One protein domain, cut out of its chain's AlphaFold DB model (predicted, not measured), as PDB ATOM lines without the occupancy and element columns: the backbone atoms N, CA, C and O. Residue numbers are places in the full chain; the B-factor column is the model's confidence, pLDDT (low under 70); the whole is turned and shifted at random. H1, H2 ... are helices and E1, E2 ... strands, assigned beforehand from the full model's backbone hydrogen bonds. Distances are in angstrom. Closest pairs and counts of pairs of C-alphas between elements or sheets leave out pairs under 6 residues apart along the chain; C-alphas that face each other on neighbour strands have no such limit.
ATOM      1  N   ALA A  27     159.061 142.907 159.526       97.38
ATOM      2  CA  ALA A  27     160.177 143.841 159.530       97.38
ATOM      3  C   ALA A  27     160.445 144.335 160.955       97.38
ATOM      4  O   ALA A  27     159.564 144.908 161.594       97.38
ATOM      5  N   SER A  28     161.670 144.150 161.430       97.75
ATOM      6  CA  SER A  28     162.134 144.648 162.731       97.75
ATOM      7  C   SER A  28     162.594 146.099 162.639       97.75
ATOM      8  O   SER A  28     162.590 146.820 163.629       97.75
ATOM      9  N   LEU A  29     162.954 146.535 161.426       98.38
ATOM     10  CA  LEU A  29     163.287 147.916 161.117       98.38
ATOM     11  C   LEU A  29     162.602 148.360 159.825       98.38
ATOM     12  O   LEU A  29     162.702 147.679 158.802       98.38
ATOM     13  N   ILE A  30     161.961 149.528 159.844       98.19
ATOM     14  CA  ILE A  30     161.456 150.190 158.637       98.19
ATOM     15  C   ILE A  30     161.897 151.650 158.638       98.19
ATOM     16  O   ILE A  30     161.514 152.414 159.521       98.19
ATOM     17  N   VAL A  31     162.636 152.049 157.606       97.94
ATOM     18  CA  VAL A  31     163.182 153.402 157.448       97.94
ATOM     19  C   VAL A  31     162.626 154.044 156.181       97.94
ATOM     20  O   VAL A  31     162.650 153.433 155.114       97.94
ATOM     21  N   ARG A  32     162.162 155.293 156.268       97.19
ATOM     22  CA  ARG A  32     161.976 156.175 155.107       97.19
ATOM     23  C   ARG A  32     163.232 157.008 154.912       97.19
ATOM     24  O   ARG A  32     163.500 157.899 155.712       97.19
ATOM     25  N   TYR A  33     163.964 156.706 153.848       97.31
ATOM     26  CA  TYR A  33     165.216 157.356 153.489       97.31
ATOM     27  C   TYR A  33     164.975 158.504 152.505       97.31
ATOM     28  O   TYR A  33     164.474 158.276 151.395       97.31
ATOM     29  N   TYR A  34     165.361 159.719 152.902       95.19
ATOM     30  CA  TYR A  34     165.399 160.890 152.020       95.19
ATOM     31  C   TYR A  34     166.845 161.220 151.659       95.19
ATOM     32  O   TYR A  34     167.180 161.294 150.478       95.19
ATOM     33  N   THR A  35     167.686 161.378 152.679       95.88
ATOM     34  CA  THR A  35     169.118 161.675 152.585       95.88
ATOM     35  C   THR A  35     169.850 161.016 153.754       95.88
ATOM     36  O   THR A  35     169.230 160.453 154.657       95.88
ATOM     37  N   ASP A  36     171.179 161.095 153.770       96.31
ATOM     38  CA  ASP A  36     171.951 160.619 154.921       96.31
ATOM     39  C   ASP A  36     171.662 161.426 156.201       96.31
ATOM     40  O   ASP A  36     171.743 160.861 157.285       96.31
ATOM     41  N   ASP A  37     171.207 162.676 156.081       97.06
ATOM     42  CA  ASP A  37     170.908 163.559 157.217       97.06
ATOM     43  C   ASP A  37     169.415 163.598 157.588       97.06
ATOM     44  O   ASP A  37     169.024 164.225 158.568       97.06
ATOM     45  N   THR A  38     168.536 162.988 156.785       96.31
ATOM     46  CA  THR A  38     167.082 163.101 156.967       96.31
ATOM     47  C   THR A  38     166.388 161.777 156.697       96.31
ATOM     48  O   THR A  38     166.218 161.337 155.556       96.31
ATOM     49  N   ASN A  39     165.945 161.149 157.782       96.94
ATOM     50  CA  ASN A  39     165.287 159.853 157.779       96.94
ATOM     51  C   ASN A  39     164.194 159.804 158.842       96.94
ATOM     52  O   ASN A  39     164.283 160.476 159.866       96.94
ATOM     53  N   TYR A  40     163.212 158.931 158.628       96.25
ATOM     54  CA  TYR A  40     162.225 158.579 159.648       96.25
ATOM     55  C   TYR A  40     162.210 157.073 159.857       96.25
ATOM     56  O   TYR A  40     162.175 156.314 158.883       96.25
ATOM     57  N   VAL A  41     162.172 156.638 161.114       97.19
ATOM     58  CA  VAL A  41     161.990 155.226 161.461       97.19
ATOM     59  C   VAL A  41     160.520 154.994 161.796       97.19
ATOM     60  O   VAL A  41     159.981 155.570 162.736       97.19
ATOM     61  N   LEU A  42     159.864 154.164 160.986       95.75
ATOM     62  CA  LEU A  42     158.451 153.812 161.141       95.75
ATOM     63  C   LEU A  42     158.252 152.587 162.035       95.75
ATOM     64  O   LEU A  42     157.165 152.383 162.565       95.75
ATOM     65  N   LYS A  43     159.281 151.742 162.153       96.12
ATOM     66  CA  LYS A  43     159.283 150.572 163.029       96.12
ATOM     67  C   LYS A  43     160.713 150.299 163.523       96.12
ATOM     68  O   LYS A  43     161.582 150.189 162.659       96.12
ATOM     69  N   PRO A  44     160.951 150.209 164.847       95.19
ATOM     70  CA  PRO A  44     160.049 150.736 165.874       95.19
ATOM     71  C   PRO A  44     159.830 152.233 165.637       95.19
ATOM     72  O   PRO A  44     160.680 152.914 165.072       95.19
ATOM     73  N   GLU A  45     158.661 152.735 166.003       92.31
ATOM     74  CA  GLU A  45     158.337 154.134 165.753       92.31
ATOM     75  C   GLU A  45     159.233 155.045 166.613       92.31
ATOM     76  O   GLU A  45     159.218 154.952 167.839       92.31
ATOM     77  N   ALA A  46     160.032 155.903 165.971       91.56
ATOM     78  CA  ALA A  46     160.862 156.896 166.653       91.56
ATOM     79  C   ALA A  46     160.145 158.252 166.635       91.56
ATOM     80  O   ALA A  46     159.880 158.796 165.559       91.56
ATOM     81  N   LYS A  47     159.810 158.780 167.817       91.44
ATOM     82  CA  LYS A  47     159.019 160.006 167.978       91.44
ATOM     83  C   LYS A  47     159.654 161.003 168.938       91.44
ATOM     84  O   LYS A  47     160.236 160.622 169.949       91.44
ATOM     85  N   GLU A  48     159.417 162.277 168.651       86.56
ATOM     86  CA  GLU A  48     159.619 163.405 169.553       86.56
ATOM     87  C   GLU A  48     158.259 164.085 169.767       86.56
ATOM     88  O   GLU A  48     157.706 164.737 168.877       86.56
ATOM     89  N   GLY A  49     157.658 163.848 170.934       89.56
ATOM     90  CA  GLY A  49     156.275 164.250 171.193       89.56
ATOM     91  C   GLY A  49     155.296 163.608 170.190       89.56
ATOM     92  O   GLY A  49     155.319 162.386 170.018       89.56
ATOM     93  N   PRO A  50     154.412 164.386 169.531       91.25
ATOM     94  CA  PRO A  50     153.429 163.842 168.594       91.25
ATOM     95  C   PRO A  50     153.996 163.561 167.190       91.25
ATOM     96  O   PRO A  50     153.279 163.012 166.352       91.25
ATOM     97  N   PHE A  51     155.252 163.928 166.910       89.81
ATOM     98  CA  PHE A  51     155.847 163.854 165.574       89.81
ATOM     99  C   PHE A  51     156.904 162.756 165.475       89.81
ATOM    100  O   PHE A  51     157.541 162.398 166.462       89.81
ATOM    101  N   LEU A  52     157.109 162.225 164.266       91.81
ATOM    102  CA  LEU A  52     158.244 161.342 163.997       91.81
ATOM    103  C   LEU A  52     159.550 162.132 164.110       91.81
ATOM    104  O   LEU A  52     159.654 163.230 163.561       91.81
ATOM    105  N   SER A  53     160.547 161.551 164.770       94.88
ATOM    106  CA  SER A  53     161.875 162.153 164.875       94.88
ATOM    107  C   SER A  53     162.579 162.140 163.520       94.88
ATOM    108  O   SER A  53     162.578 161.119 162.824       94.88
ATOM    109  N   ILE A  54     163.218 163.257 163.171       96.44
ATOM    110  CA  ILE A  54     164.152 163.320 162.046       96.44
ATOM    111  C   ILE A  54     165.494 162.785 162.536       96.44
ATOM    112  O   ILE A  54     166.083 163.343 163.459       96.44
ATOM    113  N   LEU A  55     165.967 161.702 161.926       97.62
ATOM    114  CA  LEU A  55     167.249 161.090 162.261       97.62
ATOM    115  C   LEU A  55     168.222 161.194 161.090       97.62
ATOM    116  O   LEU A  55     167.856 160.963 159.932       97.62
ATOM    117  N   ASP A  56     169.484 161.453 161.407       98.00
ATOM    118  CA  ASP A  56     170.581 161.161 160.497       98.00
ATOM    119  C   ASP A  56     170.806 159.637 160.406       98.00
ATOM    120  O   ASP A  56     170.193 158.820 161.108       98.00
ATOM    121  N   GLN A  57     171.695 159.225 159.510       97.81
ATOM    122  CA  GLN A  57     172.014 157.821 159.294       97.81
ATOM    123  C   GLN A  57     172.530 157.135 160.564       97.81
ATOM    124  O   GLN A  57     172.179 155.981 160.815       97.81
ATOM    125  N   ASN A  58     173.329 157.822 161.379       98.06
ATOM    126  CA  ASN A  58     173.880 157.249 162.605       98.06
ATOM    127  C   ASN A  58     172.795 157.010 163.660       98.06
ATOM    128  O   ASN A  58     172.783 155.948 164.286       98.06
ATOM    129  N   GLY A  59     171.847 157.935 163.808       98.06
ATOM    130  CA  GLY A  59     170.681 157.784 164.673       98.06
ATOM    131  C   GLY A  59     169.813 156.600 164.255       98.06
ATOM    132  O   GLY A  59     169.431 155.783 165.095       98.06
ATOM    133  N   VAL A  60     169.584 156.419 162.951       98.19
ATOM    134  CA  VAL A  60     168.887 155.225 162.444       98.19
ATOM    135  C   VAL A  60     169.651 153.943 162.793       98.19
ATOM    136  O   VAL A  60     169.038 152.968 163.227       98.19
ATOM    137  N   LEU A  61     170.980 153.919 162.642       98.38
ATOM    138  CA  LEU A  61     171.792 152.746 162.986       98.38
ATOM    139  C   LEU A  61     171.807 152.456 164.490       98.38
ATOM    140  O   LEU A  61     171.846 151.288 164.880       98.38
ATOM    141  N   ALA A  62     171.740 153.483 165.337       97.94
ATOM    142  CA  ALA A  62     171.584 153.308 166.776       97.94
ATOM    143  C   ALA A  62     170.265 152.586 167.098       97.94
ATOM    144  O   ALA A  62     170.285 151.564 167.787       97.94
ATOM    145  N   VAL A  63     169.146 153.032 166.513       97.44
ATOM    146  CA  VAL A  63     167.840 152.354 166.641       97.44
ATOM    147  C   VAL A  63     167.904 150.923 166.099       97.44
ATOM    148  O   VAL A  63     167.425 149.985 166.740       97.44
ATOM    149  N   ALA A  64     168.539 150.730 164.940       97.75
ATOM    150  CA  ALA A  64     168.669 149.430 164.291       97.75
ATOM    151  C   ALA A  64     169.402 148.402 165.169       97.75
ATOM    152  O   ALA A  64     168.986 147.242 165.221       97.75
ATOM    153  N   ARG A  65     170.464 148.823 165.871       97.25
ATOM    154  CA  ARG A  65     171.274 147.973 166.762       97.25
ATOM    155  C   ARG A  65     170.550 147.593 168.054       97.25
ATOM    156  O   ARG A  65     170.839 146.537 168.612       97.25
ATOM    157  N   GLN A  66     169.597 148.409 168.502       96.19
ATOM    158  CA  GLN A  66     168.774 148.115 169.681       96.19
ATOM    159  C   GLN A  66     167.715 147.032 169.422       96.19
ATOM    160  O   GLN A  66     167.223 146.432 170.375       96.19
ATOM    161  N   GLN A  67     167.365 146.756 168.160       95.62
ATOM    162  CA  GLN A  67     166.316 145.781 167.851       95.62
ATOM    163  C   GLN A  67     166.749 144.356 168.185       95.62
ATOM    164  O   GLN A  67     167.829 143.904 167.783       95.62
ATOM    165  N   THR A  68     165.867 143.629 168.867       89.06
ATOM    166  CA  THR A  68     165.932 142.174 169.014       89.06
ATOM    167  C   THR A  68     165.287 141.517 167.789       89.06
ATOM    168  O   THR A  68     164.385 142.083 167.180       89.06
ATOM    169  N   GLY A  69     165.786 140.349 167.369       84.81
ATOM    170  CA  GLY A  69     165.288 139.671 166.163       84.81
ATOM    171  C   GLY A  69     165.539 140.488 164.894       84.81
ATOM    172  O   GLY A  69     164.631 141.086 164.342       84.81
ATOM    173  N   ARG A  70     166.783 140.555 164.420       95.56
ATOM    174  CA  ARG A  70     167.185 141.333 163.231       95.56
ATOM    175  C   ARG A  70     166.991 140.526 161.940       95.56
ATOM    176  O   ARG A  70     167.915 140.321 161.160       95.56
ATOM    177  N   ASP A  71     165.787 140.011 161.721       96.38
ATOM    178  CA  ASP A  71     165.513 139.155 160.560       96.38
ATOM    179  C   ASP A  71     165.323 139.969 159.274       96.38
ATOM    180  O   ASP A  71     165.916 139.644 158.242       96.38
ATOM    181  N   LEU A  72     164.552 141.060 159.334       98.19
ATOM    182  CA  LEU A  72     164.228 141.886 158.172       98.19
ATOM    183  C   LEU A  72     164.339 143.384 158.482       98.19
ATOM    184  O   LEU A  72     163.661 143.902 159.368       98.19
ATOM    185  N   ALA A  73     165.142 144.088 157.684       98.50
ATOM    186  CA  ALA A  73     165.118 145.543 157.573       98.50
ATOM    187  C   ALA A  73     164.533 145.978 156.227       98.50
ATOM    188  O   ALA A  73     164.821 145.396 155.176       98.50
ATOM    189  N   VAL A  74     163.747 147.048 156.252       98.44
ATOM    190  CA  VAL A  74     163.146 147.661 155.069       98.44
ATOM    191  C   VAL A  74     163.614 149.104 154.958       98.44
ATOM    192  O   VAL A  74     163.415 149.898 155.874       98.44
ATOM    193  N   VAL A  75     164.182 149.463 153.810       98.25
ATOM    194  CA  VAL A  75     164.583 150.841 153.499       98.25
ATOM    195  C   VAL A  75     163.754 151.342 152.322       98.25
ATOM    196  O   VAL A  75     163.846 150.848 151.196       98.25
ATOM    197  N   VAL A  76     162.906 152.328 152.584       97.88
ATOM    198  CA  VAL A  76     162.025 152.958 151.606       97.88
ATOM    199  C   VAL A  76     162.723 154.192 151.043       97.88
ATOM    200  O   VAL A  76     162.838 155.202 151.730       97.88
ATOM    201  N   LEU A  77     163.170 154.127 149.790       96.62
ATOM    202  CA  LEU A  77     163.821 155.245 149.106       96.62
ATOM    203  C   LEU A  77     162.753 156.226 148.607       96.62
ATOM    204  O   LEU A  77     161.933 155.868 147.752       96.62
ATOM    205  N   ILE A  78     162.768 157.457 149.126       95.19
ATOM    206  CA  ILE A  78     161.794 158.495 148.762       95.19
ATOM    207  C   ILE A  78     162.274 159.314 147.560       95.19
ATOM    208  O   ILE A  78     161.541 159.434 146.574       95.19
ATOM    209  N   HIS A  79     163.522 159.790 147.598       88.31
ATOM    210  CA  HIS A  79     164.124 160.589 146.530       88.31
ATOM    211  C   HIS A  79     165.466 160.014 146.079       88.31
ATOM    212  O   HIS A  79     166.303 159.626 146.887       88.31
ATOM    213  N   TYR A  80     165.646 159.942 144.762       89.69
ATOM    214  CA  TYR A  80     166.907 159.640 144.091       89.69
ATOM    215  C   TYR A  80     166.796 160.094 142.626       89.69
ATOM    216  O   TYR A  80     165.732 159.970 142.011       89.69
ATOM    217  N   ALA A  81     167.880 160.631 142.071       87.69
ATOM    218  CA  ALA A  81     167.946 161.215 140.734       87.69
ATOM    219  C   ALA A  81     167.930 160.161 139.615       87.69
ATOM    220  O   ALA A  81     167.452 160.427 138.517       87.69
ATOM    221  N   GLY A  82     168.413 158.947 139.890       90.69
ATOM    222  CA  GLY A  82     168.475 157.868 138.905       90.69
ATOM    223  C   GLY A  82     168.957 156.548 139.496       90.69
ATOM    224  O   GLY A  82     169.227 156.448 140.696       90.69
ATOM    225  N   GLU A  83     169.066 155.524 138.651       90.62
ATOM    226  CA  GLU A  83     169.408 154.164 139.089       90.62
ATOM    227  C   GLU A  83     170.788 154.070 139.738       90.62
ATOM    228  O   GLU A  83     170.918 153.390 140.750       90.62
ATOM    229  N   ASN A  84     171.785 154.811 139.245       92.56
ATOM    230  CA  ASN A  84     173.128 154.826 139.836       92.56
ATOM    231  C   ASN A  84     173.104 155.296 141.296       92.56
ATOM    232  O   ASN A  84     173.675 154.643 142.168       92.56
ATOM    233  N   GLN A  85     172.381 156.383 141.584       93.50
ATOM    234  CA  GLN A  85     172.244 156.878 142.953       93.50
ATOM    235  C   GLN A  85     171.446 155.896 143.818       93.50
ATOM    236  O   GLN A  85     171.837 155.614 144.949       93.50
ATOM    237  N   ALA A  86     170.364 155.317 143.286       94.56
ATOM    238  CA  ALA A  86     169.614 154.290 144.003       94.56
ATOM    239  C   ALA A  86     170.492 153.069 144.321       94.56
ATOM    240  O   ALA A  86     170.432 152.545 145.428       94.56
ATOM    241  N   ASN A  87     171.318 152.612 143.380       95.75
ATOM    242  CA  ASN A  87     172.229 151.484 143.565       95.75
ATOM    243  C   ASN A  87     173.288 151.785 144.626       95.75
ATOM    244  O   ASN A  87     173.481 150.960 145.515       95.75
ATOM    245  N   PHE A  88     173.882 152.980 144.597       95.31
ATOM    246  CA  PHE A  88     174.814 153.434 145.629       95.31
ATOM    247  C   PHE A  88     174.178 153.404 147.029       95.31
ATOM    248  O   PHE A  88     174.701 152.753 147.934       95.31
ATOM    249  N   VAL A  89     173.004 154.025 147.191       95.75
ATOM    250  CA  VAL A  89     172.271 154.064 148.469       95.75
ATOM    251  C   VAL A  89     171.901 152.656 148.942       95.75
ATOM    252  O   VAL A  89     172.100 152.327 150.112       95.75
ATOM    253  N   LYS A  90     171.403 151.794 148.043       97.38
ATOM    254  CA  LYS A  90     171.070 150.398 148.369       97.38
ATOM    255  C   LYS A  90     172.296 149.627 148.856       97.38
ATOM    256  O   LYS A  90     172.199 148.910 149.846       97.38
ATOM    257  N   SER A  91     173.436 149.756 148.181       97.31
ATOM    258  CA  SER A  91     174.671 149.083 148.594       97.31
ATOM    259  C   SER A  91     175.154 149.582 149.955       97.31
ATOM    260  O   SER A  91     175.428 148.766 150.830       97.31
ATOM    261  N   LYS A  92     175.148 150.903 150.177       97.25
ATOM    262  CA  LYS A  92     175.512 151.519 151.460       97.25
ATOM    263  C   LYS A  92     174.655 150.989 152.615       97.25
ATOM    264  O   LYS A  92     175.184 150.438 153.575       97.25
ATOM    265  N   TRP A  93     173.331 151.099 152.509       98.19
ATOM    266  CA  TRP A  93     172.416 150.642 153.561       98.19
ATOM    267  C   TRP A  93     172.445 149.133 153.769       98.19
ATOM    268  O   TRP A  93     172.321 148.682 154.904       98.19
ATOM    269  N   ARG A  94     172.619 148.347 152.699       98.25
ATOM    270  CA  ARG A  94     172.770 146.896 152.827       98.25
ATOM    271  C   ARG A  94     173.977 146.565 153.694       98.25
ATOM    272  O   ARG A  94     173.819 145.786 154.621       98.25
ATOM    273  N   ASN A  95     175.135 147.164 153.425       98.25
ATOM    274  CA  ASN A  95     176.349 146.901 154.200       98.25
ATOM    275  C   ASN A  95     176.153 147.278 155.671       98.25
ATOM    276  O   ASN A  95     176.299 146.426 156.541       98.25
ATOM    277  N   LEU A  96     175.695 148.505 155.936       98.44
ATOM    278  CA  LEU A  96     175.493 149.003 157.299       98.44
ATOM    279  C   LEU A  96     174.503 148.152 158.113       98.44
ATOM    280  O   LEU A  96     174.723 147.892 159.295       98.44
ATOM    281  N   LEU A  97     173.400 147.713 157.500       98.44
ATOM    282  CA  LEU A  97     172.387 146.910 158.189       98.44
ATOM    283  C   LEU A  97     172.825 145.452 158.353       98.44
ATOM    284  O   LEU A  97     172.550 144.858 159.394       98.44
ATOM    285  N   THR A  98     173.551 144.887 157.388       97.81
ATOM    286  CA  THR A  98     174.173 143.564 157.543       97.81
ATOM    287  C   THR A  98     175.206 143.577 158.672       97.81
ATOM    288  O   THR A  98     175.187 142.684 159.514       97.81
ATOM    289  N   GLU A  99     176.051 144.610 158.762       97.88
ATOM    290  CA  GLU A  99     177.001 144.806 159.870       97.88
ATOM    291  C   GLU A  99     176.292 144.989 161.219       97.88
ATOM    292  O   GLU A  99     176.769 144.517 162.249       97.88
ATOM    293  N   ALA A 100     175.111 145.615 161.226       97.44
ATOM    294  CA  ALA A 100     174.249 145.680 162.406       97.44
ATOM    295  C   ALA A 100     173.561 144.337 162.740       97.44
ATOM    296  O   ALA A 100     172.875 144.238 163.757       97.44
ATOM    297  N   GLY A 101     173.746 143.300 161.918       97.81
ATOM    298  CA  GLY A 101     173.261 141.940 162.143       97.81
ATOM    299  C   GLY A 101     171.917 141.616 161.493       97.81
ATOM    300  O   GLY A 101     171.301 140.626 161.887       97.81
ATOM    301  N   TYR A 102     171.441 142.423 160.538       98.25
ATOM    302  CA  TYR A 102     170.211 142.121 159.807       98.25
ATOM    303  C   TYR A 102     170.432 141.037 158.752       98.25
ATOM    304  O   TYR A 102     171.288 141.174 157.881       98.25
ATOM    305  N   ARG A 103     169.622 139.973 158.791       97.38
ATOM    306  CA  ARG A 103     169.738 138.842 157.850       97.38
ATOM    307  C   ARG A 103     169.278 139.188 156.441       97.38
ATOM    308  O   ARG A 103     169.798 138.654 155.464       97.38
ATOM    309  N   ARG A 104     168.273 140.055 156.327       97.50
ATOM    310  CA  ARG A 104     167.673 140.425 155.049       97.50
ATOM    311  C   ARG A 104     167.370 141.915 155.019       97.50
ATOM    312  O   ARG A 104     166.771 142.460 155.942       97.50
ATOM    313  N   VAL A 105     167.758 142.562 153.923       98.06
ATOM    314  CA  VAL A 105     167.510 143.988 153.681       98.06
ATOM    315  C   VAL A 105     166.721 144.137 152.387       98.06
ATOM    316  O   VAL A 105     167.164 143.691 151.326       98.06
ATOM    317  N   VAL A 106     165.541 144.749 152.469       97.75
ATOM    318  CA  VAL A 106     164.640 144.977 151.333       97.75
ATOM    319  C   VAL A 106     164.539 146.467 151.042       97.75
ATOM    320  O   VAL A 106     164.328 147.277 151.941       97.75
ATOM    321  N   PHE A 107     164.641 146.824 149.765       97.56
ATOM    322  CA  PHE A 107     164.565 148.207 149.308       97.56
ATOM    323  C   PHE A 107     163.266 148.455 148.561       97.56
ATOM    324  O   PHE A 107     162.922 147.697 147.655       97.56
ATOM    325  N   LEU A 108     162.554 149.520 148.920       97.00
ATOM    326  CA  LEU A 108     161.254 149.858 148.344       97.00
ATOM    327  C   LEU A 108     161.291 151.233 147.681       97.00
ATOM    328  O   LEU A 108     161.987 152.136 148.141       97.00
ATOM    329  N   ARG A 109     160.501 151.416 146.620       95.38
ATOM    330  CA  ARG A 109     160.285 152.730 146.000       95.38
ATOM    331  C   ARG A 109     159.133 153.454 146.695       95.38
ATOM    332  O   ARG A 109     157.989 153.029 146.566       95.38
ATOM    333  N   GLY A 110     159.416 154.567 147.369       92.88
ATOM    334  CA  GLY A 110     158.440 155.283 148.199       92.88
ATOM    335  C   GLY A 110     157.894 156.604 147.658       92.88
ATOM    336  O   GLY A 110     157.101 157.208 148.368       92.88
ATOM    337  N   ARG A 111     158.277 157.034 146.441       80.75
ATOM    338  CA  ARG A 111     157.973 158.350 145.818       80.75
ATOM    339  C   ARG A 111     156.738 159.096 146.355       80.75
ATOM    340  O   ARG A 111     156.873 160.230 146.786       80.75
ATOM    341  N   THR A 112     155.555 158.485 146.307       74.38
ATOM    342  CA  THR A 112     154.291 159.092 146.784       74.38
ATOM    343  C   THR A 112     153.513 158.198 147.754       74.38
ATOM    344  O   THR A 112     152.463 158.582 148.263       74.38
ATOM    345  N   GLY A 113     153.988 156.977 148.004       77.31
ATOM    346  CA  GLY A 113     153.246 155.987 148.778       77.31
ATOM    347  C   GLY A 113     153.459 156.166 150.276       77.31
ATOM    348  O   GLY A 113     154.596 156.128 150.749       77.31
ATOM    349  N   MET A 114     152.370 156.310 151.039       78.38
ATOM    350  CA  MET A 114     152.418 156.393 152.509       78.38
ATOM    351  C   MET A 114     152.425 155.017 153.194       78.38
ATOM    352  O   MET A 114     153.087 154.839 154.217       78.38
TER     353      MET A 114
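AT A GLANCE: This is residues 27 to 114 of the 126 residues of an uncharacterized protein of Verrucomicrobia subdivision 3 bacterium (UniProt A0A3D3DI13). One twisted sheet of four strands is covered on one face by two helices, with no named helix on the other face; H1 packs over the half made by E2 and E1, and the longer H2 packs on the half made by E3 and E4. The printed part has 88 residues, with two named helices and four named strands in the order E1, E2, H1, E3, H2, E4. The sheet is mixed, in the order E2, E1, E3, E4, and the class is mixed, helices and strands. The whole is compact, with a radius of gyration of the C-alphas of 12.2 A, and rounded, spanning 33 by 30 by 21 A.

IN THESE COORDINATES: Start in the sheet: find C-alpha 29 at (163.287, 147.916, 161.117), where E1, residues 29 to 35, begins its 17.2 A. Look next at E2, residues 38 to 43, then at E3, residues 72 to 77, and at E4, residues 104 to 109, which ends at C-alpha 109 at (160.285, 152.730, 146.000); they measure 16.0 A, 16.1 A and 17.0 A. H1, residues 57 to 66, runs 14.6 A. For H2, residues 83 to 99, go from C-alpha 83 at (169.408, 154.164, 139.089) along 24.0 A.

HOW THE PARTS SIT: Look first at the inner strands E1 and E3, which are parallel at 24 degrees; N 31 and O 74 are within hydrogen-bond range at 2.9 A. The edge strand E2 is antiparallel to E1 at 165 degrees, a hairpin, with N 32 and O 40 at 2.8 A. On the other side, the edge strand E4 is parallel to E3 at 23 degrees, with N 75 and O 106 at 2.9 A. E3, H2 and E4 form a strand-helix-strand unit, two parallel neighbour strands with a helix between them in the chain, and its crossover is right-handed. H1 and H2 are on the same face of the sheet, in two layers, helices on one face of a sheet. H1 has a height over the sheet of 9.3 A and runs along the strands, at 0 degrees to E1 on the local plane; it lies over E1 and only just over E2, with 3 of its C-alphas there. The closest C-alphas of E2 and H1 are those of Val 41 and Val 60, 7.0 A apart. The closest C-alphas of H2 and E4 are those of Arg 94 and Val 105, 6.1 A apart. H1 and H2 only just touch, with 3 pairs of C-alphas within 8 A, and H2 does so with residues 96 to 97 alone; the closest C-alphas are those of Ala 64 and Leu 97, 7.6 A apart. In H1 and H2 every O i to N i+4 pair is within hydrogen-bond range.

THE WHOLE: The C-alphas farthest apart, those of Gly 49 and Asn 84, are 36.8 A apart. The printed part has no cut. The link from E2 to H1, residues 44 to 56, is long. Within it residues 47 to 48 pair with 51 to 52, antiparallel. The mean pLDDT of the printed part is 94.8, and no printed residue is under 70.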